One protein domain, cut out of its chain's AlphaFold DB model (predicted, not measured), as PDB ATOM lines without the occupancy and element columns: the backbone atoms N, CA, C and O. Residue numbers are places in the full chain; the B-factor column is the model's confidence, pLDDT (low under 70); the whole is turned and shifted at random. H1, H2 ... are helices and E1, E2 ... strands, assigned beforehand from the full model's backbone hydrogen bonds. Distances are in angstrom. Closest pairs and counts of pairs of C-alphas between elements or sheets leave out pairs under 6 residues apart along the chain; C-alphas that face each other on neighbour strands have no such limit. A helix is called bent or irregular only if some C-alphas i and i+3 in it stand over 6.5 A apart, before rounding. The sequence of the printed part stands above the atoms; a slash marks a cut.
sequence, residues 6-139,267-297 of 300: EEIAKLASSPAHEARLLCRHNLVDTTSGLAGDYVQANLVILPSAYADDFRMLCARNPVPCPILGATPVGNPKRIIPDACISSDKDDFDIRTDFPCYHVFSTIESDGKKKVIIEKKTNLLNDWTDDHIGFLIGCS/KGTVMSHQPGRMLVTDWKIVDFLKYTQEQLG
ATOM      1  N   GLU A   6     103.078 120.546 104.086       91.06
ATOM      2  CA  GLU A   6     102.701 119.260 104.688       91.06
ATOM      3  C   GLU A   6     103.018 118.065 103.785       91.06
ATOM      4  O   GLU A   6     103.379 116.996 104.276       91.06
ATOM      5  N   GLU A   7     102.881 118.221 102.467       92.00
ATOM      6  CA  GLU A   7     103.275 117.190 101.505       92.00
ATOM      7  C   GLU A   7     104.796 117.023 101.469       92.00
ATOM      8  O   GLU A   7     105.274 115.893 101.493       92.00
ATOM      9  N   ILE A   8     105.557 118.124 101.500       92.00
ATOM     10  CA  ILE A   8     107.026 118.084 101.576       92.00
ATOM     11  C   ILE A   8     107.498 117.404 102.863       92.00
ATOM     12  O   ILE A   8     108.339 116.510 102.797       92.00
ATOM     13  N   ALA A   9     106.925 117.754 104.016       89.50
ATOM     14  CA  ALA A   9     107.297 117.159 105.300       89.50
ATOM     15  C   ALA A   9     107.104 115.628 105.325       89.50
ATOM     16  O   ALA A   9     107.842 114.920 106.002       89.50
ATOM     17  N   LYS A  10     106.137 115.097 104.562       90.50
ATOM     18  CA  LYS A  10     105.908 113.645 104.422       90.50
ATOM     19  C   LYS A  10     106.903 112.956 103.481       90.50
ATOM     20  O   LYS A  10     107.067 111.744 103.582       90.50
ATOM     21  N   LEU A  11     107.508 113.696 102.552       87.06
ATOM     22  CA  LEU A  11     108.482 113.188 101.578       87.06
ATOM     23  C   LEU A  11     109.924 113.276 102.091       87.06
ATOM     24  O   LEU A  11     110.778 112.494 101.674       87.06
ATOM     25  N   ALA A  12     110.196 114.238 102.971       87.94
ATOM     26  CA  ALA A  12     111.530 114.509 103.467       87.94
ATOM     27  C   ALA A  12     112.084 113.349 104.308       87.94
ATOM     28  O   ALA A  12     111.422 112.795 105.183       87.94
ATOM     29  N   SER A  13     113.349 113.015 104.065       88.94
ATOM     30  CA  SER A  13     114.094 111.989 104.808       88.94
ATOM     31  C   SER A  13     114.825 112.547 106.033       88.94
ATOM     32  O   SER A  13     115.262 111.786 106.895       88.94
ATOM     33  N   SER A  14     114.980 113.868 106.111       93.00
ATOM     34  CA  SER A  14     115.634 114.591 107.201       93.00
ATOM     35  C   SER A  14     115.147 116.050 107.228       93.00
ATOM     36  O   SER A  14     114.651 116.537 106.208       93.00
ATOM     37  N   PRO A  15     115.332 116.789 108.342       93.56
ATOM     38  CA  PRO A  15     115.068 118.229 108.378       93.56
ATOM     39  C   PRO A  15     115.859 119.025 107.328       93.56
ATOM     40  O   PRO A  15     115.364 120.023 106.810       93.56
ATOM     41  N   ALA A  16     117.077 118.585 106.993       94.50
ATOM     42  CA  ALA A  16     117.889 119.222 105.957       94.50
ATOM     43  C   ALA A  16     117.325 118.997 104.552       94.50
ATOM     44  O   ALA A  16     117.192 119.951 103.785       94.50
ATOM     45  N   HIS A  17     116.923 117.764 104.239       95.56
ATOM     46  CA  HIS A  17     116.252 117.450 102.981       95.56
ATOM     47  C   HIS A  17     114.908 118.192 102.876       95.56
ATOM     48  O   HIS A  17     114.616 118.781 101.839       95.56
ATOM     49  N   GLU A  18     114.135 118.276 103.964       95.31
ATOM     50  CA  GLU A  18     112.909 119.084 104.014       95.31
ATOM     51  C   GLU A  18     113.191 120.551 103.670       95.31
ATOM     52  O   GLU A  18     112.517 121.131 102.819       95.31
ATOM     53  N   ALA A  19     114.217 121.147 104.287       94.94
ATOM     54  CA  ALA A  19     114.602 122.525 104.013       94.94
ATOM     55  C   ALA A  19     114.974 122.731 102.537       94.94
ATOM     56  O   ALA A  19     114.487 123.680 101.925       94.94
ATOM     57  N   ARG A  20     115.754 121.821 101.935       96.38
ATOM     58  CA  ARG A  20     116.096 121.875 100.502       96.38
ATOM     59  C   ARG A  20     114.867 121.776  99.600       96.38
ATOM     60  O   ARG A  20     114.736 122.575  98.675       96.38
ATOM     61  N   LEU A  21     113.927 120.877  99.897       95.81
ATOM     62  CA  LEU A  21     112.665 120.763  99.155       95.81
ATOM     63  C   LEU A  21     111.817 122.038  99.265       95.81
ATOM     64  O   LEU A  21     111.256 122.508  98.271       95.81
ATOM     65  N   LEU A  22     111.746 122.636 100.457       95.88
ATOM     66  CA  LEU A  22     111.068 123.916 100.664       95.88
ATOM     67  C   LEU A  22     111.721 125.038  99.846       95.88
ATOM     68  O   LEU A  22     111.001 125.849  99.258       95.88
ATOM     69  N   CYS A  23     113.057 125.081  99.788       95.50
ATOM     70  CA  CYS A  23     113.810 126.026  98.962       95.50
ATOM     71  C   CYS A  23     113.516 125.820  97.472       95.50
ATOM     72  O   CYS A  23     113.091 126.762  96.806       95.50
ATOM     73  N   ARG A  24     113.613 124.579  96.982       95.19
ATOM     74  CA  ARG A  24     113.338 124.188  95.588       95.19
ATOM     75  C   ARG A  24     111.961 124.613  95.103       95.19
ATOM     76  O   ARG A  24     111.791 125.015  93.951       95.19
ATOM     77  N   HIS A  25     110.966 124.541  95.981       95.00
ATOM     78  CA  HIS A  25     109.596 124.949  95.682       95.00
ATOM     79  C   HIS A  25     109.289 126.413  96.024       95.00
ATOM     80  O   HIS A  25     108.139 126.830  95.875       95.00
ATOM     81  N   ASN A  26     110.291 127.208  96.414       91.75
ATOM     82  CA  ASN A  26     110.171 128.626  96.768       91.75
ATOM     83  C   ASN A  26     109.154 128.888  97.888       91.75
ATOM     84  O   ASN A  26     108.431 129.884  97.879       91.75
ATOM     85  N   LEU A  27     109.066 127.966  98.849       93.56
ATOM     86  CA  LEU A  27     108.125 128.047  99.968       93.56
ATOM     87  C   LEU A  27     108.731 128.695 101.208       93.56
ATOM     88  O   LEU A  27     107.994 129.020 102.140       93.56
ATOM     89  N   VAL A  28     110.049 128.867 101.242       89.50
ATOM     90  CA  VAL A  28     110.771 129.577 102.298       89.50
ATOM     91  C   VAL A  28     111.419 130.808 101.715       89.50
ATOM     92  O   VAL A  28     111.992 130.770 100.632       89.50
ATOM     93  N   ASP A  29     111.326 131.894 102.468       83.44
ATOM     94  CA  ASP A  29     112.048 133.100 102.134       83.44
ATOM     95  C   ASP A  29     113.463 132.974 102.704       83.44
ATOM     96  O   ASP A  29     114.402 132.934 101.937       83.44
ATOM     97  N   THR A  30     113.673 132.873 104.024       84.31
ATOM     98  CA  THR A  30     115.012 132.777 104.667       84.31
ATOM     99  C   THR A  30     115.354 131.353 105.087       84.31
ATOM    100  O   THR A  30     114.450 130.569 105.377       84.31
ATOM    101  N   THR A  31     116.649 131.031 105.157       84.56
ATOM    102  CA  THR A  31     117.113 129.766 105.750       84.56
ATOM    103  C   THR A  31     117.485 129.881 107.222       84.56
ATOM    104  O   THR A  31     117.737 128.861 107.859       84.56
ATOM    105  N   SER A  32     117.479 131.085 107.801       78.94
ATOM    106  CA  SER A  32     117.722 131.259 109.238       78.94
ATOM    107  C   SER A  32     116.736 130.435 110.069       78.94
ATOM    108  O   SER A  32     115.531 130.465 109.822       78.94
ATOM    109  N   GLY A  33     117.258 129.661 111.023       75.44
ATOM    110  CA  GLY A  33     116.465 128.781 111.886       75.44
ATOM    111  C   GLY A  33     115.902 127.520 111.217       75.44
ATOM    112  O   GLY A  33     115.282 126.709 111.905       75.44
ATOM    113  N   LEU A  34     116.109 127.307 109.910       83.06
ATOM    114  CA  LEU A  34     115.707 126.062 109.253       83.06
ATOM    115  C   LEU A  34     116.638 124.910 109.630       83.06
ATOM    116  O   LEU A  34     117.848 125.087 109.746       83.06
ATOM    117  N   ALA A  35     116.041 123.723 109.760       87.31
ATOM    118  CA  ALA A  35     116.732 122.463 110.008       87.31
ATOM    119  C   ALA A  35     117.654 122.458 111.240       87.31
ATOM    120  O   ALA A  35     118.620 121.717 111.251       87.31
ATOM    121  N   GLY A  36     117.362 123.226 112.294       84.44
ATOM    122  CA  GLY A  36     118.003 123.064 113.605       84.44
ATOM    123  C   GLY A  36     119.538 123.020 113.570       84.44
ATOM    124  O   GLY A  36     120.171 124.015 113.245       84.44
ATOM    125  N   ASP A  37     120.115 121.873 113.948       86.56
ATOM    126  CA  ASP A  37     121.555 121.628 114.126       86.56
ATOM    127  C   ASP A  37     122.334 121.307 112.840       86.56
ATOM    128  O   ASP A  37     123.465 120.822 112.916       86.56
ATOM    129  N   TYR A  38     121.757 121.564 111.669       90.94
ATOM    130  CA  TYR A  38     122.408 121.318 110.387       90.94
ATOM    131  C   TYR A  38     123.190 122.546 109.904       90.94
ATOM    132  O   TYR A  38     122.759 123.695 110.013       90.94
ATOM    133  N   VAL A  39     124.375 122.299 109.351       90.06
ATOM    134  CA  VAL A  39     125.279 123.327 108.838       90.06
ATOM    135  C   VAL A  39     124.669 123.966 107.598       90.06
ATOM    136  O   VAL A  39     124.216 123.278 106.679       90.06
ATOM    137  N   GLN A  40     124.707 125.296 107.557       91.62
ATOM    138  CA  GLN A  40     124.308 126.068 106.389       91.62
ATOM    139  C   GLN A  40     125.534 126.599 105.650       91.62
ATOM    140  O   GLN A  40     126.519 127.003 106.270       91.62
ATOM    141  N   ALA A  41     125.466 126.618 104.322       92.50
ATOM    142  CA  ALA A  41     126.577 126.988 103.462       92.50
ATOM    143  C   ALA A  41     126.230 128.157 102.534       92.50
ATOM    144  O   ALA A  41     125.198 128.172 101.858       92.50
ATOM    145  N   ASN A  42     127.146 129.119 102.471       93.31
ATOM    146  CA  ASN A  42     127.199 130.128 101.424       93.31
ATOM    147  C   ASN A  42     127.616 129.474 100.096       93.31
ATOM    148  O   ASN A  42     128.285 128.444 100.086       93.31
ATOM    149  N   LEU A  43     127.277 130.115  98.981       96.88
ATOM    150  CA  LEU A  43     127.579 129.647  97.628       96.88
ATOM    151  C   LEU A  43     128.293 130.709  96.797       96.88
ATOM    152  O   LEU A  43     127.857 131.863  96.779       96.88
ATOM    153  N   VAL A  44     129.304 130.270  96.049       97.94
ATOM    154  CA  VAL A  44     129.886 130.965  94.892       97.94
ATOM    155  C   VAL A  44     130.009 129.963  93.742       97.94
ATOM    156  O   VAL A  44     130.526 128.869  93.944       97.94
ATOM    157  N   ILE A  45     129.554 130.321  92.546       98.44
ATOM    158  CA  ILE A  45     129.678 129.519  91.323       98.44
ATOM    159  C   ILE A  45     130.396 130.351  90.271       98.44
ATOM    160  O   ILE A  45     130.003 131.484  90.008       98.44
ATOM    161  N   LEU A  46     131.426 129.786  89.654       98.12
ATOM    162  CA  LEU A  46     132.267 130.463  88.669       98.12
ATOM    163  C   LEU A  46     132.708 129.493  87.558       98.12
ATOM    164  O   LEU A  46     132.650 128.276  87.764       98.12
ATOM    165  N   PRO A  47     133.136 129.999  86.389       98.25
ATOM    166  CA  PRO A  47     133.699 129.175  85.317       98.25
ATOM    167  C   PRO A  47     134.958 128.436  85.785       98.25
ATOM    168  O   PRO A  47     135.794 129.019  86.483       98.25
ATOM    169  N   SER A  48     135.115 127.168  85.403       98.31
ATOM    170  CA  SER A  48     136.127 126.264  85.971       98.31
ATOM    171  C   SER A  48     137.565 126.766  85.821       98.31
ATOM    172  O   SER A  48     138.401 126.493  86.683       98.31
ATOM    173  N   ALA A  49     137.836 127.582  84.798       98.31
ATOM    174  CA  ALA A  49     139.129 128.227  84.569       98.31
ATOM    175  C   ALA A  49     139.625 129.081  85.755       98.31
ATOM    176  O   ALA A  49     140.828 129.280  85.898       98.31
ATOM    177  N   TYR A  50     138.725 129.569  86.614       98.31
ATOM    178  CA  TYR A  50     139.053 130.415  87.770       98.31
ATOM    179  C   TYR A  50     139.012 129.656  89.109       98.31
ATOM    180  O   TYR A  50     139.175 130.252  90.176       98.31
ATOM    181  N   ALA A  51     138.789 128.338  89.072       97.94
ATOM    182  CA  ALA A  51     138.602 127.508  90.259       97.94
ATOM    183  C   ALA A  51     139.839 127.463  91.163       97.94
ATOM    184  O   ALA A  51     139.709 127.554  92.383       97.94
ATOM    185  N   ASP A  52     141.032 127.329  90.585       98.25
ATOM    186  CA  ASP A  52     142.267 127.186  91.362       98.25
ATOM    187  C   ASP A  52     142.693 128.500  92.016       98.25
ATOM    188  O   ASP A  52     143.067 128.509  93.191       98.25
ATOM    189  N   ASP A  53     142.522 129.619  91.312       98.25
ATOM    190  CA  ASP A  53     142.697 130.958  91.876       98.25
ATOM    191  C   ASP A  53     141.757 131.176  93.069       98.25
ATOM    192  O   ASP A  53     142.175 131.694  94.107       98.25
ATOM    193  N   PHE A  54     140.502 130.723  92.960       98.25
ATOM    194  CA  PHE A  54     139.521 130.846  94.036       98.25
ATOM    195  C   PHE A  54     139.865 129.948  95.230       98.25
ATOM    196  O   PHE A  54     139.868 130.413  96.369       98.25
ATOM    197  N   ARG A  55     140.247 128.684  94.994       97.75
ATOM    198  CA  ARG A  55     140.735 127.784  96.056       97.75
ATOM    199  C   ARG A  55     141.933 128.381  96.784       97.75
ATOM    200  O   ARG A  55     141.977 128.345  98.012       97.75
ATOM    201  N   MET A  56     142.880 128.953  96.044       97.88
ATOM    202  CA  MET A  56     144.066 129.588  96.610       97.88
ATOM    203  C   MET A  56     143.705 130.850  97.404       97.88
ATOM    204  O   MET A  56     144.257 131.066  98.484       97.88
ATOM    205  N   LEU A  57     142.746 131.652  96.928       97.62
ATOM    206  CA  LEU A  57     142.219 132.792  97.680       97.62
ATOM    207  C   LEU A  57     141.640 132.324  99.017       97.62
ATOM    208  O   LEU A  57     141.982 132.881 100.060       97.62
ATOM    209  N   CYS A  58     140.798 131.292  99.003       95.81
ATOM    210  CA  CYS A  58     140.191 130.750 100.213       95.81
ATOM    211  C   CYS A  58     141.236 130.162 101.170       95.81
ATOM    212  O   CYS A  58     141.208 130.463 102.359       95.81
ATOM    213  N   ALA A  59     142.210 129.407 100.659       94.50
ATOM    214  CA  ALA A  59     143.283 128.822 101.464       94.50
ATOM    215  C   ALA A  59     144.168 129.882 102.138       94.50
ATOM    216  O   ALA A  59     144.613 129.693 103.268       94.50
ATOM    217  N   ARG A  60     144.406 131.018 101.470       95.62
ATOM    218  CA  ARG A  60     145.150 132.153 102.040       95.62
ATOM    219  C   ARG A  60     144.314 132.990 103.007       95.62
ATOM    220  O   ARG A  60     144.883 133.711 103.816       95.62
ATOM    221  N   ASN A  61     142.988 132.899 102.942       94.56
ATOM    222  CA  ASN A  61     142.061 133.654 103.785       94.56
ATOM    223  C   ASN A  61     141.036 132.705 104.445       94.56
ATOM    224  O   ASN A  61     139.835 132.845 104.209       94.56
ATOM    225  N   PRO A  62     141.476 131.739 105.273       90.38
ATOM    226  CA  PRO A  62     140.619 130.647 105.741       90.38
ATOM    227  C   PRO A  62     139.532 131.101 106.724       90.38
ATOM    228  O   PRO A  62     138.466 130.501 106.771       90.38
ATOM    229  N   VAL A  63     139.773 132.181 107.479       90.00
ATOM    230  CA  VAL A  63     138.796 132.738 108.428       90.00
ATOM    231  C   VAL A  63     137.546 133.270 107.706       90.00
ATOM    232  O   VAL A  63     136.444 132.851 108.050       90.00
ATOM    233  N   PRO A  64     137.647 134.163 106.701       90.31
ATOM    234  CA  PRO A  64     136.466 134.665 105.997       90.31
ATOM    235  C   PRO A  64     135.982 133.745 104.866       90.31
ATOM    236  O   PRO A  64     134.830 133.865 104.451       90.31
ATOM    237  N   CYS A  65     136.828 132.835 104.371       92.56
ATOM    238  CA  CYS A  65     136.535 131.985 103.217       92.56
ATOM    239  C   CYS A  65     136.742 130.474 103.487       92.56
ATOM    240  O   CYS A  65     137.457 129.821 102.722       92.56
ATOM    241  N   PRO A  66     136.150 129.878 104.540       91.25
ATOM    242  CA  PRO A  66     136.329 128.453 104.811       91.25
ATOM    243  C   PRO A  66     135.563 127.609 103.783       91.25
ATOM    244  O   PRO A  66     134.335 127.588 103.793       91.25
ATOM    245  N   ILE A  67     136.258 126.912 102.879       92.81
ATOM    246  CA  ILE A  67     135.600 126.003 101.924       92.81
ATOM    247  C   ILE A  67     135.104 124.758 102.666       92.81
ATOM    248  O   ILE A  67     135.882 124.049 103.300       92.81
ATOM    249  N   LEU A  68     133.808 124.486 102.536       92.00
ATOM    250  CA  LEU A  68     133.135 123.291 103.047       92.00
ATOM    251  C   LEU A  68     133.166 122.147 102.037       92.00
ATOM    252  O   LEU A  68     133.358 120.989 102.397       92.00
ATOM    253  N   GLY A  69     132.974 122.481 100.766       93.88
ATOM    254  CA  GLY A  69     132.940 121.521  99.680       93.88
ATOM    255  C   GLY A  69     132.802 122.207  98.330       93.88
ATOM    256  O   GLY A  69     132.642 123.425  98.249       93.88
ATOM    257  N   ALA A  70     132.874 121.427  97.262       97.69
ATOM    258  CA  ALA A  70     132.700 121.920  95.904       97.69
ATOM    259  C   ALA A  70     131.991 120.894  95.023       97.69
ATOM    260  O   ALA A  70     132.073 119.688  95.267       97.69
ATOM    261  N   THR A  71     131.325 121.363  93.975       98.12
ATOM    262  CA  THR A  71     130.823 120.477  92.928       98.12
ATOM    263  C   THR A  71     131.985 119.951  92.077       98.12
ATOM    264  O   THR A  71     133.009 120.626  91.931       98.12
ATOM    265  N   PRO A  72     131.857 118.776  91.441       97.69
ATOM    266  CA  PRO A  72     132.606 118.508  90.220       97.69
ATOM    267  C   PRO A  72     132.257 119.559  89.154       97.69
ATOM    268  O   PRO A  72     131.149 120.104  89.150       97.69
ATOM    269  N   VAL A  73     133.187 119.831  88.237       98.44
ATOM    270  CA  VAL A  73     132.931 120.737  87.105       98.44
ATOM    271  C   VAL A  73     131.749 120.209  86.289       98.44
ATOM    272  O   VAL A  73     131.673 119.014  85.999       98.44
ATOM    273  N   GLY A  74     130.801 121.093  85.993       97.75
ATOM    274  CA  GLY A  74     129.604 120.818  85.208       97.75
ATOM    275  C   GLY A  74     128.526 119.999  85.915       97.75
ATOM    276  O   GLY A  74     127.416 119.919  85.400       97.75
ATOM    277  N   ASN A  75     128.790 119.425  87.096       97.44
ATOM    278  CA  ASN A  75     127.830 118.562  87.788       97.44
ATOM    279  C   ASN A  75     127.167 119.276  88.983       97.44
ATOM    280  O   ASN A  75     127.745 119.299  90.069       97.44
ATOM    281  N   PRO A  76     125.932 119.789  88.836       97.12
ATOM    282  CA  PRO A  76     125.233 120.508  89.902       97.12
ATOM    283  C   PRO A  76     124.629 119.597  90.983       97.12
ATOM    284  O   PRO A  76     124.146 120.093  91.999       97.12
ATOM    285  N   LYS A  77     124.628 118.276  90.776       96.50
ATOM    286  CA  LYS A  77     123.931 117.300  91.630       96.50
ATOM    287  C   LYS A  77     124.839 116.591  92.626       96.50
ATOM    288  O   LYS A  77     124.436 115.636  93.279       96.50
ATOM    289  N   ARG A  78     126.099 117.010  92.730       95.12
ATOM    290  CA  ARG A  78     127.065 116.380  93.630       95.12
ATOM    291  C   ARG A  78     127.935 117.421  94.306       95.12
ATOM    292  O   ARG A  78     128.404 118.345  93.652       95.12
ATOM    293  N   ILE A  79     128.220 117.195  95.583       95.94
ATOM    294  CA  ILE A  79     129.199 117.944  96.371       95.94
ATOM    295  C   ILE A  79     130.279 116.988  96.867       95.94
ATOM    296  O   ILE A  79     129.996 115.851  97.239       95.94
ATOM    297  N   ILE A  80     131.522 117.457  96.867       94.25
ATOM    298  CA  ILE A  80     132.675 116.796  97.469       94.25
ATOM    299  C   ILE A  80     133.132 117.660  98.654       94.25
ATOM    300  O   ILE A  80     133.388 118.847  98.443       94.25
ATOM    301  N   PRO A  81     133.269 117.102  99.871       92.06
ATOM    302  CA  PRO A  81     133.087 115.691 100.212       92.06
ATOM    303  C   PRO A  81     131.611 115.264 100.230       92.06
ATOM    304  O   PRO A  81     130.730 116.040 100.593       92.06
ATOM    305  N   ASP A  82     131.365 113.986  99.918       90.44
ATOM    306  CA  ASP A  82     130.029 113.366  99.902       90.44
ATOM    307  C   ASP A  82     129.295 113.459 101.259       90.44
ATOM    308  O   ASP A  82     128.090 113.265 101.324       90.44
ATOM    309  N   ALA A  83     130.005 113.733 102.358       89.00
ATOM    310  CA  ALA A  83     129.394 113.928 103.671       89.00
ATOM    311  C   ALA A  83     128.594 115.243 103.773       89.00
ATOM    312  O   ALA A  83     127.710 115.344 104.617       89.00
ATOM    313  N   CYS A  84     128.880 116.230 102.913       90.25
ATOM    314  CA  CYS A  84     128.167 117.507 102.895       90.25
ATOM    315  C   CYS A  84     126.715 117.339 102.416       90.25
ATOM    316  O   CYS A  84     125.811 117.942 102.987       90.25
ATOM    317  N   ILE A  85     126.494 116.487 101.408       93.25
ATOM    318  CA  ILE A  85     125.170 116.064 100.932       93.25
ATOM    319  C   ILE A  85     125.193 114.538 100.839       93.25
ATOM    320  O   ILE A  85     125.664 113.953  99.858       93.25
ATOM    321  N   SER A  86     124.780 113.905 101.931       88.88
ATOM    322  CA  SER A  86     124.904 112.467 102.153       88.88
ATOM    323  C   SER A  86     123.574 111.739 102.027       88.88
ATOM    324  O   SER A  86     123.559 110.596 101.557       88.88
ATOM    325  N   SER A  87     122.469 112.387 102.402       72.75
ATOM    326  CA  SER A  87     121.138 111.912 102.066       72.75
ATOM    327  C   SER A  87     120.805 112.333 100.630       72.75
ATOM    328  O   SER A  87     121.464 113.190 100.050       72.75
ATOM    329  N   ASP A  88     119.814 111.678 100.017       73.75
ATOM    330  CA  ASP A  88     119.155 112.189  98.802       73.75
ATOM    331  C   ASP A  88     120.080 112.541  97.614       73.75
ATOM    332  O   ASP A  88     119.772 113.416  96.810       73.75
ATOM    333  N   LYS A  89     121.183 111.795  97.442       76.31
ATOM    334  CA  LYS A  89     122.176 111.998  96.363       76.31
ATOM    335  C   LYS A  89     121.582 112.057  94.948       76.31
ATOM    336  O   LYS A  89     122.171 112.687  94.077       76.31
ATOM    337  N   ASP A  90     120.447 111.399  94.723       84.44
ATOM    338  CA  ASP A  90     119.763 111.388  93.424       84.44
ATOM    339  C   ASP A  90     118.771 112.557  93.244       84.44
ATOM    340  O   ASP A  90     118.369 112.855  92.116       84.44
ATOM    341  N   ASP A  91     118.385 113.224  94.334       93.12
ATOM    342  CA  ASP A  91     117.409 114.321  94.356       93.12
ATOM    343  C   ASP A  91     118.072 115.704  94.452       93.12
ATOM    344  O   ASP A  91     117.586 116.647  93.827       93.12
ATOM    345  N   PHE A  92     119.196 115.823  95.169       96.44
ATOM    346  CA  PHE A  92     119.901 117.089  95.366       96.44
ATOM    347  C   PHE A  92     120.253 117.802  94.050       96.44
ATOM    348  O   PHE A  92     120.801 117.208  93.112       96.44
ATOM    349  N   ASP A  93     120.014 119.114  94.012       97.38
ATOM    350  CA  ASP A  93     120.438 119.976  92.910       97.38
ATOM    351  C   ASP A  93     120.782 121.387  93.408       97.38
ATOM    352  O   ASP A  93     119.921 122.182  93.801       97.38
ATOM    353  N   ILE A  94     122.066 121.747  93.324       97.25
ATOM    354  CA  ILE A  94     122.565 123.047  93.797       97.25
ATOM    355  C   ILE A  94     121.912 124.235  93.075       97.25
ATOM    356  O   ILE A  94     121.951 125.354  93.586       97.25
ATOM    357  N   ARG A  95     121.318 124.019  91.891       98.12
ATOM    358  CA  ARG A  95     120.679 125.058  91.068       98.12
ATOM    359  C   ARG A  95     119.275 125.411  91.537       98.12
ATOM    360  O   ARG A  95     118.738 126.405  91.052       98.12
ATOM    361  N   THR A  96     118.672 124.607  92.409       97.50
ATOM    362  CA  THR A  96     117.313 124.841  92.914       97.50
ATOM    363  C   THR A  96     117.210 124.843  94.433       97.50
ATOM    364  O   THR A  96     116.255 125.392  94.965       97.50
ATOM    365  N   ASP A  97     118.169 124.259  95.149       97.00
ATOM    366  CA  ASP A  97     118.020 123.979  96.583       97.00
ATOM    367  C   ASP A  97     118.415 125.160  97.496       97.00
ATOM    368  O   ASP A  97     118.664 124.981  98.688       97.00
ATOM    369  N   PHE A  98     118.440 126.379  96.948       97.06
ATOM    370  CA  PHE A  98     118.544 127.638  97.687       97.06
ATOM    371  C   PHE A  98     117.283 128.480  97.441       97.06
ATOM    372  O   PHE A  98     116.744 128.447  96.336       97.06
ATOM    373  N   PRO A  99     116.831 129.304  98.407       94.94
ATOM    374  CA  PRO A  99     115.656 130.155  98.202       94.94
ATOM    375  C   PRO A  99     115.836 131.221  97.110       94.94
ATOM    376  O   PRO A  99     114.872 131.640  96.477       94.94
ATOM    377  N   CYS A 100     117.058 131.742  96.946       96.06
ATOM    378  CA  CYS A 100     117.350 132.799  95.985       96.06
ATOM    379  C   CYS A 100     118.842 132.854  95.649       96.06
ATOM    380  O   CYS A 100     119.709 132.738  96.522       96.06
ATOM    381  N   TYR A 101     119.120 133.126  94.383       97.25
ATOM    382  CA  TYR A 101     120.439 133.269  93.805       97.25
ATOM    383  C   TYR A 101     120.655 134.686  93.288       97.25
ATOM    384  O   TYR A 101     119.727 135.382  92.876       97.25
ATOM    385  N   HIS A 102     121.916 135.077  93.264       96.88
ATOM    386  CA  HIS A 102     122.430 136.245  92.577       96.88
ATOM    387  C   HIS A 102     123.163 135.784  91.319       96.88
ATOM    388  O   HIS A 102     124.108 135.002  91.416       96.88
ATOM    389  N   VAL A 103     122.757 136.283  90.154       97.38
ATOM    390  CA  VAL A 103     123.486 136.125  88.889       97.38
ATOM    391  C   VAL A 103     124.163 137.449  88.569       97.38
ATOM    392  O   VAL A 103     123.508 138.491  88.485       97.38
ATOM    393  N   PHE A 104     125.483 137.417  88.433       95.25
ATOM    394  CA  PHE A 104     126.280 138.612  88.200       95.25
ATOM    395  C   PHE A 104     126.449 138.857  86.701       95.25
ATOM    396  O   PHE A 104     126.809 137.963  85.936       95.25
ATOM    397  N   SER A 105     126.248 140.104  86.295       90.00
ATOM    398  CA  SER A 105     126.574 140.612  84.964       90.00
ATOM    399  C   SER A 105     127.344 141.922  85.097       90.00
ATOM    400  O   SER A 105     127.322 142.568  86.145       90.00
ATOM    401  N   THR A 106     128.053 142.329  84.049       88.75
ATOM    402  CA  THR A 106     128.765 143.612  84.031       88.75
ATOM    403  C   THR A 106     128.204 144.498  82.937       88.75
ATOM    404  O   THR A 106     128.097 144.056  81.793       88.75
ATOM    405  N   ILE A 107     127.918 145.753  83.268       88.50
ATOM    406  CA  ILE A 107     127.651 146.803  82.284       88.50
ATOM    407  C   ILE A 107     128.807 147.795  82.258       88.50
ATOM    408  O   ILE A 107     129.506 147.975  83.257       88.50
ATOM    409  N   GLU A 108     128.982 148.473  81.133       86.81
ATOM    410  CA  GLU A 108     129.875 149.623  81.032       86.81
ATOM    411  C   GLU A 108     129.066 150.915  81.204       86.81
ATOM    412  O   GLU A 108     128.073 151.133  80.514       86.81
ATOM    413  N   SER A 109     129.482 151.761  82.150       84.19
ATOM    414  CA  SER A 109     128.921 153.093  82.403       84.19
ATOM    415  C   SER A 109     130.061 154.054  82.724       84.19
ATOM    416  O   SER A 109     130.887 153.764  83.588       84.19
ATOM    417  N   ASP A 110     130.127 155.193  82.033       84.00
ATOM    418  CA  ASP A 110     131.152 156.234  82.240       84.00
ATOM    419  C   ASP A 110     132.603 155.714  82.179       84.00
ATOM    420  O   ASP A 110     133.472 156.121  82.954       84.00
ATOM    421  N   GLY A 111     132.869 154.758  81.280       81.31
ATOM    422  CA  GLY A 111     134.187 154.129  81.130       81.31
ATOM    423  C   GLY A 111     134.589 153.214  82.294       81.31
ATOM    424  O   GLY A 111     135.741 152.787  82.366       81.31
ATOM    425  N   LYS A 112     133.662 152.905  83.209       82.31
ATOM    426  CA  LYS A 112     133.852 151.957  84.311       82.31
ATOM    427  C   LYS A 112     132.927 150.761  84.133       82.31
ATOM    428  O   LYS A 112     131.760 150.916  83.770       82.31
ATOM    429  N   LYS A 113     133.427 149.562  84.436       84.44
ATOM    430  CA  LYS A 113     132.566 148.385  84.554       84.44
ATOM    431  C   LYS A 113     131.890 148.393  85.913       84.44
ATOM    432  O   LYS A 113     132.546 148.534  86.944       84.44
ATOM    433  N   LYS A 114     130.573 148.238  85.902       88.50
ATOM    434  CA  LYS A 114     129.753 148.091  87.098       88.50
ATOM    435  C   LYS A 114     129.118 146.712  87.088       88.50
ATOM    436  O   LYS A 114     128.535 146.304  86.085       88.50
ATOM    437  N   VAL A 115     129.213 146.022  88.218       90.94
ATOM    438  CA  VAL A 115     128.527 144.748  88.429       90.94
ATOM    439  C   VAL A 115     127.049 145.019  88.714       90.94
ATOM    440  O   VAL A 115     126.706 145.860  89.548       90.94
ATOM    441  N   ILE A 116     126.174 144.322  87.996       92.81
ATOM    442  CA  ILE A 116     124.736 144.253  88.247       92.81
ATOM    443  C   ILE A 116     124.408 142.839  88.702       92.81
ATOM    444  O   ILE A 116     124.945 141.862  88.179       92.81
ATOM    445  N   ILE A 117     123.500 142.753  89.667       94.62
ATOM    446  CA  ILE A 117     123.030 141.500  90.235       94.62
ATOM    447  C   ILE A 117     121.565 141.309  89.848       94.62
ATOM    448  O   ILE A 117     120.714 142.127  90.202       94.62
ATOM    449  N   GLU A 118     121.273 140.219  89.148       96.12
ATOM    450  CA  GLU A 118     119.915 139.726  88.933       96.12
ATOM    451  C   GLU A 118     119.568 138.699  90.018       96.12
ATOM    452  O   GLU A 118     120.380 137.832  90.344       96.12
ATOM    453  N   LYS A 119     118.357 138.787  90.578       96.81
ATOM    454  CA  LYS A 119     117.852 137.817  91.556       96.81
ATOM    455  C   LYS A 119     117.040 136.739  90.852       96.81
ATOM    456  O   LYS A 119     116.096 137.067  90.134       96.81
ATOM    457  N   LYS A 120     117.361 135.470  91.101       97.38
ATOM    458  CA  LYS A 120     116.649 134.318  90.527       97.38
ATOM    459  C   LYS A 120     116.297 133.289  91.591       97.38
ATOM    460  O   LYS A 120     117.020 133.124  92.564       97.38
ATOM    461  N   THR A 121     115.210 132.558  91.377       96.38
ATOM    462  CA  THR A 121     114.775 131.449  92.245       96.38
ATOM    463  C   THR A 121     115.409 130.107  91.880       96.38
ATOM    464  O   THR A 121     115.282 129.139  92.616       96.38
ATOM    465  N   ASN A 122     116.071 130.020  90.727       97.25
ATOM    466  CA  ASN A 122     116.840 128.857  90.298       97.25
ATOM    467  C   ASN A 122     117.889 129.264  89.253       97.25
ATOM    468  O   ASN A 122     117.796 130.343  88.669       97.25
ATOM    469  N   LEU A 123     118.843 128.370  88.997       98.19
ATOM    470  CA  LEU A 123     119.944 128.548  88.044       98.19
ATOM    471  C   LEU A 123     119.891 127.556  86.869       98.19
ATOM    472  O   LEU A 123     120.911 127.294  86.234       98.19
ATOM    473  N   LEU A 124     118.728 126.965  86.571       97.56
ATOM    474  CA  LEU A 124     118.614 125.908  85.553       97.56
ATOM    475  C   LEU A 124     119.035 126.378  84.152       97.56
ATOM    476  O   LEU A 124     119.584 125.583  83.395       97.56
ATOM    477  N   ASN A 125     118.804 127.657  83.836       97.00
ATOM    478  CA  ASN A 125     119.150 128.264  82.547       97.00
ATOM    479  C   ASN A 125     120.523 128.960  82.540       97.00
ATOM    480  O   ASN A 125     121.000 129.345  81.477       97.00
ATOM    481  N   ASP A 126     121.125 129.163  83.713       97.38
ATOM    482  CA  ASP A 126     122.371 129.919  83.884       97.38
ATOM    483  C   ASP A 126     123.586 128.999  84.066       97.38
ATOM    484  O   ASP A 126     124.706 129.348  83.690       97.38
ATOM    485  N   TRP A 127     123.364 127.808  84.627       97.75
ATOM    486  CA  TRP A 127     124.387 126.783  84.792       97.75
ATOM    487  C   TRP A 127     124.792 126.164  83.448       97.75
ATOM    488  O   TRP A 127     123.962 125.900  82.582       97.75
ATOM    489  N   THR A 128     126.077 125.849  83.311       97.50
ATOM    490  CA  THR A 128     126.673 125.202  82.132       97.50
ATOM    491  C   THR A 128     127.645 124.112  82.567       97.50
ATOM    492  O   THR A 128     128.058 124.068  83.727       97.50
ATOM    493  N   ASP A 129     128.077 123.281  81.621       97.25
ATOM    494  CA  ASP A 129     129.023 122.186  81.873       97.25
ATOM    495  C   ASP A 129     130.434 122.659  82.284       97.25
ATOM    496  O   ASP A 129     131.257 121.846  82.693       97.25
ATOM    497  N   ASP A 130     130.711 123.966  82.214       97.88
ATOM    498  CA  ASP A 130     131.974 124.578  82.652       97.88
ATOM    499  C   ASP A 130     131.909 125.155  84.079       97.88
ATOM    500  O   ASP A 130     132.920 125.559  84.649       97.88
ATOM    501  N   HIS A 131     130.732 125.210  84.700       98.56
ATOM    502  CA  HIS A 131     130.613 125.805  86.028       98.56
ATOM    503  C   HIS A 131     131.111 124.874  87.136       98.56
ATOM    504  O   HIS A 131     130.923 123.657  87.103       98.56
ATOM    505  N   ILE A 132     131.690 125.475  88.172       98.56
ATOM    506  CA  ILE A 132     131.971 124.830  89.452       98.56
ATOM    507  C   ILE A 132     131.385 125.666  90.587       98.56
ATOM    508  O   ILE A 132     131.545 126.887  90.621       98.56
ATOM    509  N   GLY A 133     130.697 125.008  91.519       98.25
ATOM    510  CA  GLY A 133     130.160 125.616  92.731       98.25
ATOM    511  C   GLY A 133     131.041 125.329  93.941       98.25
ATOM    512  O   GLY A 133     131.470 124.197  94.140       98.25
ATOM    513  N   PHE A 134     131.271 126.339  94.772       98.06
ATOM    514  CA  PHE A 134     131.947 126.242  96.059       98.06
ATOM    515  C   PHE A 134     130.966 126.548  97.183       98.06
ATOM    516  O   PHE A 134     130.331 127.606  97.199       98.06
ATOM    517  N   LEU A 135     130.887 125.626  98.137       96.12
ATOM    518  CA  LEU A 135     130.202 125.820  99.402       96.12
ATOM    519  C   LEU A 135     131.183 126.385 100.422       96.12
ATOM    520  O   LEU A 135     132.279 125.853 100.607       96.12
ATOM    521  N   ILE A 136     130.784 127.467 101.079       92.75
ATOM    522  CA  ILE A 136     131.627 128.236 101.993       92.75
ATOM    523  C   ILE A 136     130.926 128.316 103.348       92.75
ATOM    524  O   ILE A 136     129.716 128.538 103.415       92.75
ATOM    525  N   GLY A 137     131.679 128.124 104.427       85.56
ATOM    526  CA  GLY A 137     131.160 128.088 105.789       85.56
ATOM    527  C   GLY A 137     130.397 129.356 106.142       85.56
ATOM    528  O   GLY A 137     130.679 130.437 105.618       85.56
ATOM    529  N   CYS A 138     129.392 129.205 107.001       73.56
ATOM    530  CA  CYS A 138     128.523 130.288 107.437       73.56
ATOM    531  C   CYS A 138     128.527 130.415 108.960       73.56
ATOM    532  O   CYS A 138     128.598 129.424 109.683       73.56
ATOM    533  N   SER A 139     128.365 131.647 109.441       63.22
ATOM    534  CA  SER A 139     128.253 131.965 110.868       63.22
ATOM    535  C   SER A 139     127.015 131.374 111.554       63.22
ATOM    536  O   SER A 139     126.999 131.254 112.776       63.22
ATOM    537  N   LYS A 267     135.665 135.995  82.743       93.25
ATOM    538  CA  LYS A 267     134.839 135.842  81.546       93.25
ATOM    539  C   LYS A 267     133.823 134.737  81.784       93.25
ATOM    540  O   LYS A 267     134.191 133.671  82.257       93.25
ATOM    541  N   GLY A 268     132.572 134.984  81.406       91.44
ATOM    542  CA  GLY A 268     131.465 134.053  81.620       91.44
ATOM    543  C   GLY A 268     130.579 134.445  82.800       91.44
ATOM    544  O   GLY A 268     130.771 135.487  83.428       91.44
ATOM    545  N   THR A 269     129.573 133.615  83.057       94.25
ATOM    546  CA  THR A 269     128.576 133.850  84.102       94.25
ATOM    547  C   THR A 269     129.153 133.503  85.469       94.25
ATOM    548  O   THR A 269     129.803 132.477  85.647       94.25
ATOM    549  N   VAL A 270     128.901 134.361  86.451       97.50
ATOM    550  CA  VAL A 270     129.209 134.096  87.857       97.50
ATOM    551  C   VAL A 270     127.908 134.158  88.631       97.50
ATOM    552  O   VAL A 270     127.034 134.972  88.322       97.50
ATOM    553  N   MET A 271     127.751 133.286  89.621       97.88
ATOM    554  CA  MET A 271     126.537 133.197  90.425       97.88
ATOM    555  C   MET A 271     126.889 133.015  91.903       97.88
ATOM    556  O   MET A 271     127.982 132.585  92.263       97.88
ATOM    557  N   SER A 272     125.965 133.353  92.786       97.00
ATOM    558  CA  SER A 272     126.067 133.082  94.221       97.00
ATOM    559  C   SER A 272     124.674 132.920  94.816       97.00
ATOM    560  O   SER A 272     123.670 133.089  94.127       97.00
ATOM    561  N   HIS A 273     124.600 132.588  96.097       94.75
ATOM    562  CA  HIS A 273     123.358 132.735  96.850       94.75
ATOM    563  C   HIS A 273     123.125 134.202  97.251       94.75
ATOM    564  O   HIS A 273     124.079 134.949  97.487       94.75
ATOM    565  N   GLN A 274     121.861 134.602  97.396       91.25
ATOM    566  CA  GLN A 274     121.537 135.860  98.068       91.25
ATOM    567  C   GLN A 274     121.863 135.736  99.574       91.25
ATOM    568  O   GLN A 274     121.464 134.748 100.192       91.25
ATOM    569  N   PRO A 275     122.524 136.724 100.212       85.38
ATOM    570  CA  PRO A 275     122.778 136.689 101.653       85.38
ATOM    571  C   PRO A 275     121.507 136.425 102.481       85.38
ATOM    572  O   PRO A 275     120.454 137.012 102.222       85.38
ATOM    573  N   GLY A 276     121.604 135.521 103.463       82.75
ATOM    574  CA  GLY A 276     120.470 135.042 104.271       82.75
ATOM    575  C   GLY A 276     119.644 133.915 103.626       82.75
ATOM    576  O   GLY A 276     118.663 133.456 104.213       82.75
ATOM    577  N   ARG A 277     120.016 133.473 102.418       90.50
ATOM    578  CA  ARG A 277     119.333 132.444 101.617       90.50
ATOM    579  C   ARG A 277     120.297 131.300 101.303       90.50
ATOM    580  O   ARG A 277     120.672 131.110 100.154       90.50
ATOM    581  N   MET A 278     120.785 130.606 102.324       92.25
ATOM    582  CA  MET A 278     121.861 129.616 102.187       92.25
ATOM    583  C   MET A 278     121.348 128.223 101.807       92.25
ATOM    584  O   MET A 278     120.148 127.973 101.791       92.25
ATOM    585  N   LEU A 279     122.270 127.303 101.530       95.38
ATOM    586  CA  LEU A 279     121.965 125.877 101.434       95.38
ATOM    587  C   LEU A 279     122.019 125.243 102.811       95.38
ATOM    588  O   LEU A 279     122.984 125.451 103.544       95.38
ATOM    589  N   VAL A 280     121.032 124.410 103.121       94.44
ATOM    590  CA  VAL A 280     121.081 123.515 104.276       94.44
ATOM    591  C   VAL A 280     121.739 122.200 103.855       94.44
ATOM    592  O   VAL A 280     121.243 121.499 102.969       94.44
ATOM    593  N   THR A 281     122.879 121.890 104.468       94.38
ATOM    594  CA  THR A 281     123.663 120.671 104.207       94.38
ATOM    595  C   THR A 281     123.186 119.515 105.087       94.38
ATOM    596  O   THR A 281     122.403 119.730 106.009       94.38
ATOM    597  N   ASP A 282     123.678 118.299 104.848       94.12
ATOM    598  CA  ASP A 282     123.407 117.140 105.713       94.12
ATOM    599  C   ASP A 282     124.399 117.003 106.869       94.12
ATOM    600  O   ASP A 282     124.263 116.115 107.712       94.12
ATOM    601  N   TRP A 283     125.396 117.886 106.940       90.88
ATOM    602  CA  TRP A 283     126.281 117.932 108.087       90.88
ATOM    603  C   TRP A 283     125.549 118.484 109.290       90.88
ATOM    604  O   TRP A 283     125.178 119.655 109.321       90.88
ATOM    605  N   LYS A 284     125.439 117.671 110.336       89.50
ATOM    606  CA  LYS A 284     125.158 118.199 111.665       89.50
ATOM    607  C   LYS A 284     126.381 118.926 112.192       89.50
ATOM    608  O   LYS A 284     127.514 118.505 111.953       89.50
ATOM    609  N   ILE A 285     126.158 119.980 112.966       86.25
ATOM    610  CA  ILE A 285     127.216 120.791 113.575       86.25
ATOM    611  C   ILE A 285     128.223 119.916 114.336       86.25
ATOM    612  O   ILE A 285     129.426 120.096 114.182       86.25
ATOM    613  N   VAL A 286     127.754 118.933 115.112       85.62
ATOM    614  CA  VAL A 286     128.630 118.037 115.889       85.62
ATOM    615  C   VAL A 286     129.546 117.187 115.005       85.62
ATOM    616  O   VAL A 286     130.738 117.067 115.286       85.62
ATOM    617  N   ASP A 287     129.011 116.649 113.909       87.31
ATOM    618  CA  ASP A 287     129.759 115.816 112.968       87.31
ATOM    619  C   ASP A 287     130.738 116.666 112.158       87.31
ATOM    620  O   ASP A 287     131.876 116.266 111.925       87.31
ATOM    621  N   PHE A 288     130.327 117.881 111.797       84.50
ATOM    622  CA  PHE A 288     131.167 118.863 111.128       84.50
ATOM    623  C   PHE A 288     132.358 119.301 111.988       84.50
ATOM    624  O   PHE A 288     133.494 119.341 111.510       84.50
ATOM    625  N   LEU A 289     132.131 119.594 113.270       83.56
ATOM    626  CA  LEU A 289     133.200 119.942 114.209       83.56
ATOM    627  C   LEU A 289     134.187 118.784 114.377       83.56
ATOM    628  O   LEU A 289     135.396 118.998 114.327       83.56
ATOM    629  N   LYS A 290     133.688 117.551 114.504       84.50
ATOM    630  CA  LYS A 290     134.543 116.362 114.573       84.50
ATOM    631  C   LYS A 290     135.361 116.181 113.292       84.50
ATOM    632  O   LYS A 290     136.579 116.044 113.357       84.50
ATOM    633  N   TYR A 291     134.705 116.245 112.133       82.88
ATOM    634  CA  TYR A 291     135.352 116.114 110.828       82.88
ATOM    635  C   TYR A 291     136.455 117.160 110.637       82.88
ATOM    636  O   TYR A 291     137.568 116.840 110.227       82.88
ATOM    637  N   THR A 292     136.178 118.419 110.972       78.50
ATOM    638  CA  THR A 292     137.148 119.512 110.816       78.50
ATOM    639  C   THR A 292     138.315 119.402 111.793       78.50
ATOM    640  O   THR A 292     139.452 119.650 111.395       78.50
ATOM    641  N   GLN A 293     138.084 118.955 113.031       80.06
ATOM    642  CA  GLN A 293     139.164 118.652 113.978       80.06
ATOM    643  C   GLN A 293     140.079 117.538 113.464       80.06
ATOM    644  O   GLN A 293     141.297 117.679 113.538       80.06
ATOM    645  N   GLU A 294     139.517 116.468 112.903       82.81
ATOM    646  CA  GLU A 294     140.295 115.381 112.301       82.81
ATOM    647  C   GLU A 294     141.126 115.877 111.107       82.81
ATOM    648  O   GLU A 294     142.323 115.598 111.037       82.81
ATOM    649  N   GLN A 295     140.539 116.677 110.207       74.94
ATOM    650  CA  GLN A 295     141.252 117.244 109.050       74.94
ATOM    651  C   GLN A 295     142.384 118.201 109.446       74.94
ATOM    652  O   GLN A 295     143.395 118.284 108.751       74.94
ATOM    653  N   LEU A 296     142.230 118.920 110.560       72.56
ATOM    654  CA  LEU A 296     143.243 119.841 111.080       72.56
ATOM    655  C   LEU A 296     144.282 119.154 111.982       72.56
ATOM    656  O   LEU A 296     145.180 119.827 112.485       72.56
ATOM    657  N   GLY A 297     144.175 117.839 112.212       76.19
ATOM    658  CA  GLY A 297     145.058 117.112 113.130       76.19
ATOM    659  C   GLY A 297     144.897 117.539 114.595       76.19
ATOM    660  O   GLY A 297     145.849 117.475 115.367       76.19
TER     661      GLY A 297
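What this domain is: This is residues 6 to 139 and 267 to 297 of the 300 residues of an uncharacterized protein of Talaromyces atroroseus (UniProt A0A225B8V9). A strongly twisted sheet of seven strands, with the long strand E1 through its middle, sends out a long two-stranded arm, the hairpin of E3 and E4, toward one end of the longest axis. H3 and H4 lie over the same face of the sheet, H2 packs on the strand E7, and the small H1 sits beyond H2, at the end away from the hairpin's tip. The printed part has 165 residues, with four named helices and seven named strands: along the chain H1 and H2 come first, then E1, H3, the strands E2 to E7, and H4 last; the class is mixed, helices and strands, and the sheet is branched, its neighbour pairs antiparallel. It is compact, with a radius of gyration of the C-alphas of 16.0 A and spans of 52 by 43 by 27 A.

How they stand to each other: Start at H1, residues 6 to 11, which touches H2, residues 15 to 24, at a steep tilt of 64 degrees, opposite ways; their closest C-alphas, of Ala 9 and Glu 18, are 6.1 A apart. H2 is on the sheet over E7, residues 279 to 284, at a height over the sheet of 7.6 A, with Ala 16 and Val 280 the closest C-alphas at 5.6 A. Next look at E1, residues 38 to 47: E5, residues 131 to 137, lies on one side of it, with N 42 and O 136 at 2.8 A. E6, residues 270 to 273, and E7 lie on its other side, with N 45 and O 271 at 2.8 A and N 39 and O 283 at 2.8 A. H3, residues 48 to 60, runs along the strands over E5 at a height over the sheet of 9.6 A; it is irregular, with C-alphas 49 and 52 7.6 A apart. E2, residues 67 to 70, is an edge strand beside E5, with N 68 and O 135 at 2.8 A. E3, residues 101 to 109, pairs with E6 through N 102 and O 272 at 2.8 A, and forms a hairpin with E4, residues 112 to 120, through N 105 and O 116 at 2.9 A. Finally, H4, residues 285 to 295, runs across the strands over E7 at a height over the sheet of 8.6 A. Every O i to N i+4 pair is within hydrogen-bond range in H1, H2 and H4, and 7 of 9 are in H3.

Where its parts are: Find C-alpha 6 at (102.701, 119.260, 104.688), where H1 begins. E1 starts at C-alpha 38, (122.408, 121.318, 110.387), and runs 28.6 A; E3 and E4 are 24.4 A and 25.4 A long, E5 19.9 A and H3 19.3 A. H4 ends at C-alpha 295, (141.252, 117.244, 109.050).

The domain as a whole: The C-alphas farthest apart are those of Lys 10 and Gly 111, at 54.6 A. Residues 140 to 266 are not printed, and C-alphas 139 and 267 are 30.3 A apart across this cut. The links from H2 to E1, 13 residues, and from E2 to E3, 30 residues, are long. The mean pLDDT of the printed part is 91.7, and residue 139 is under 70.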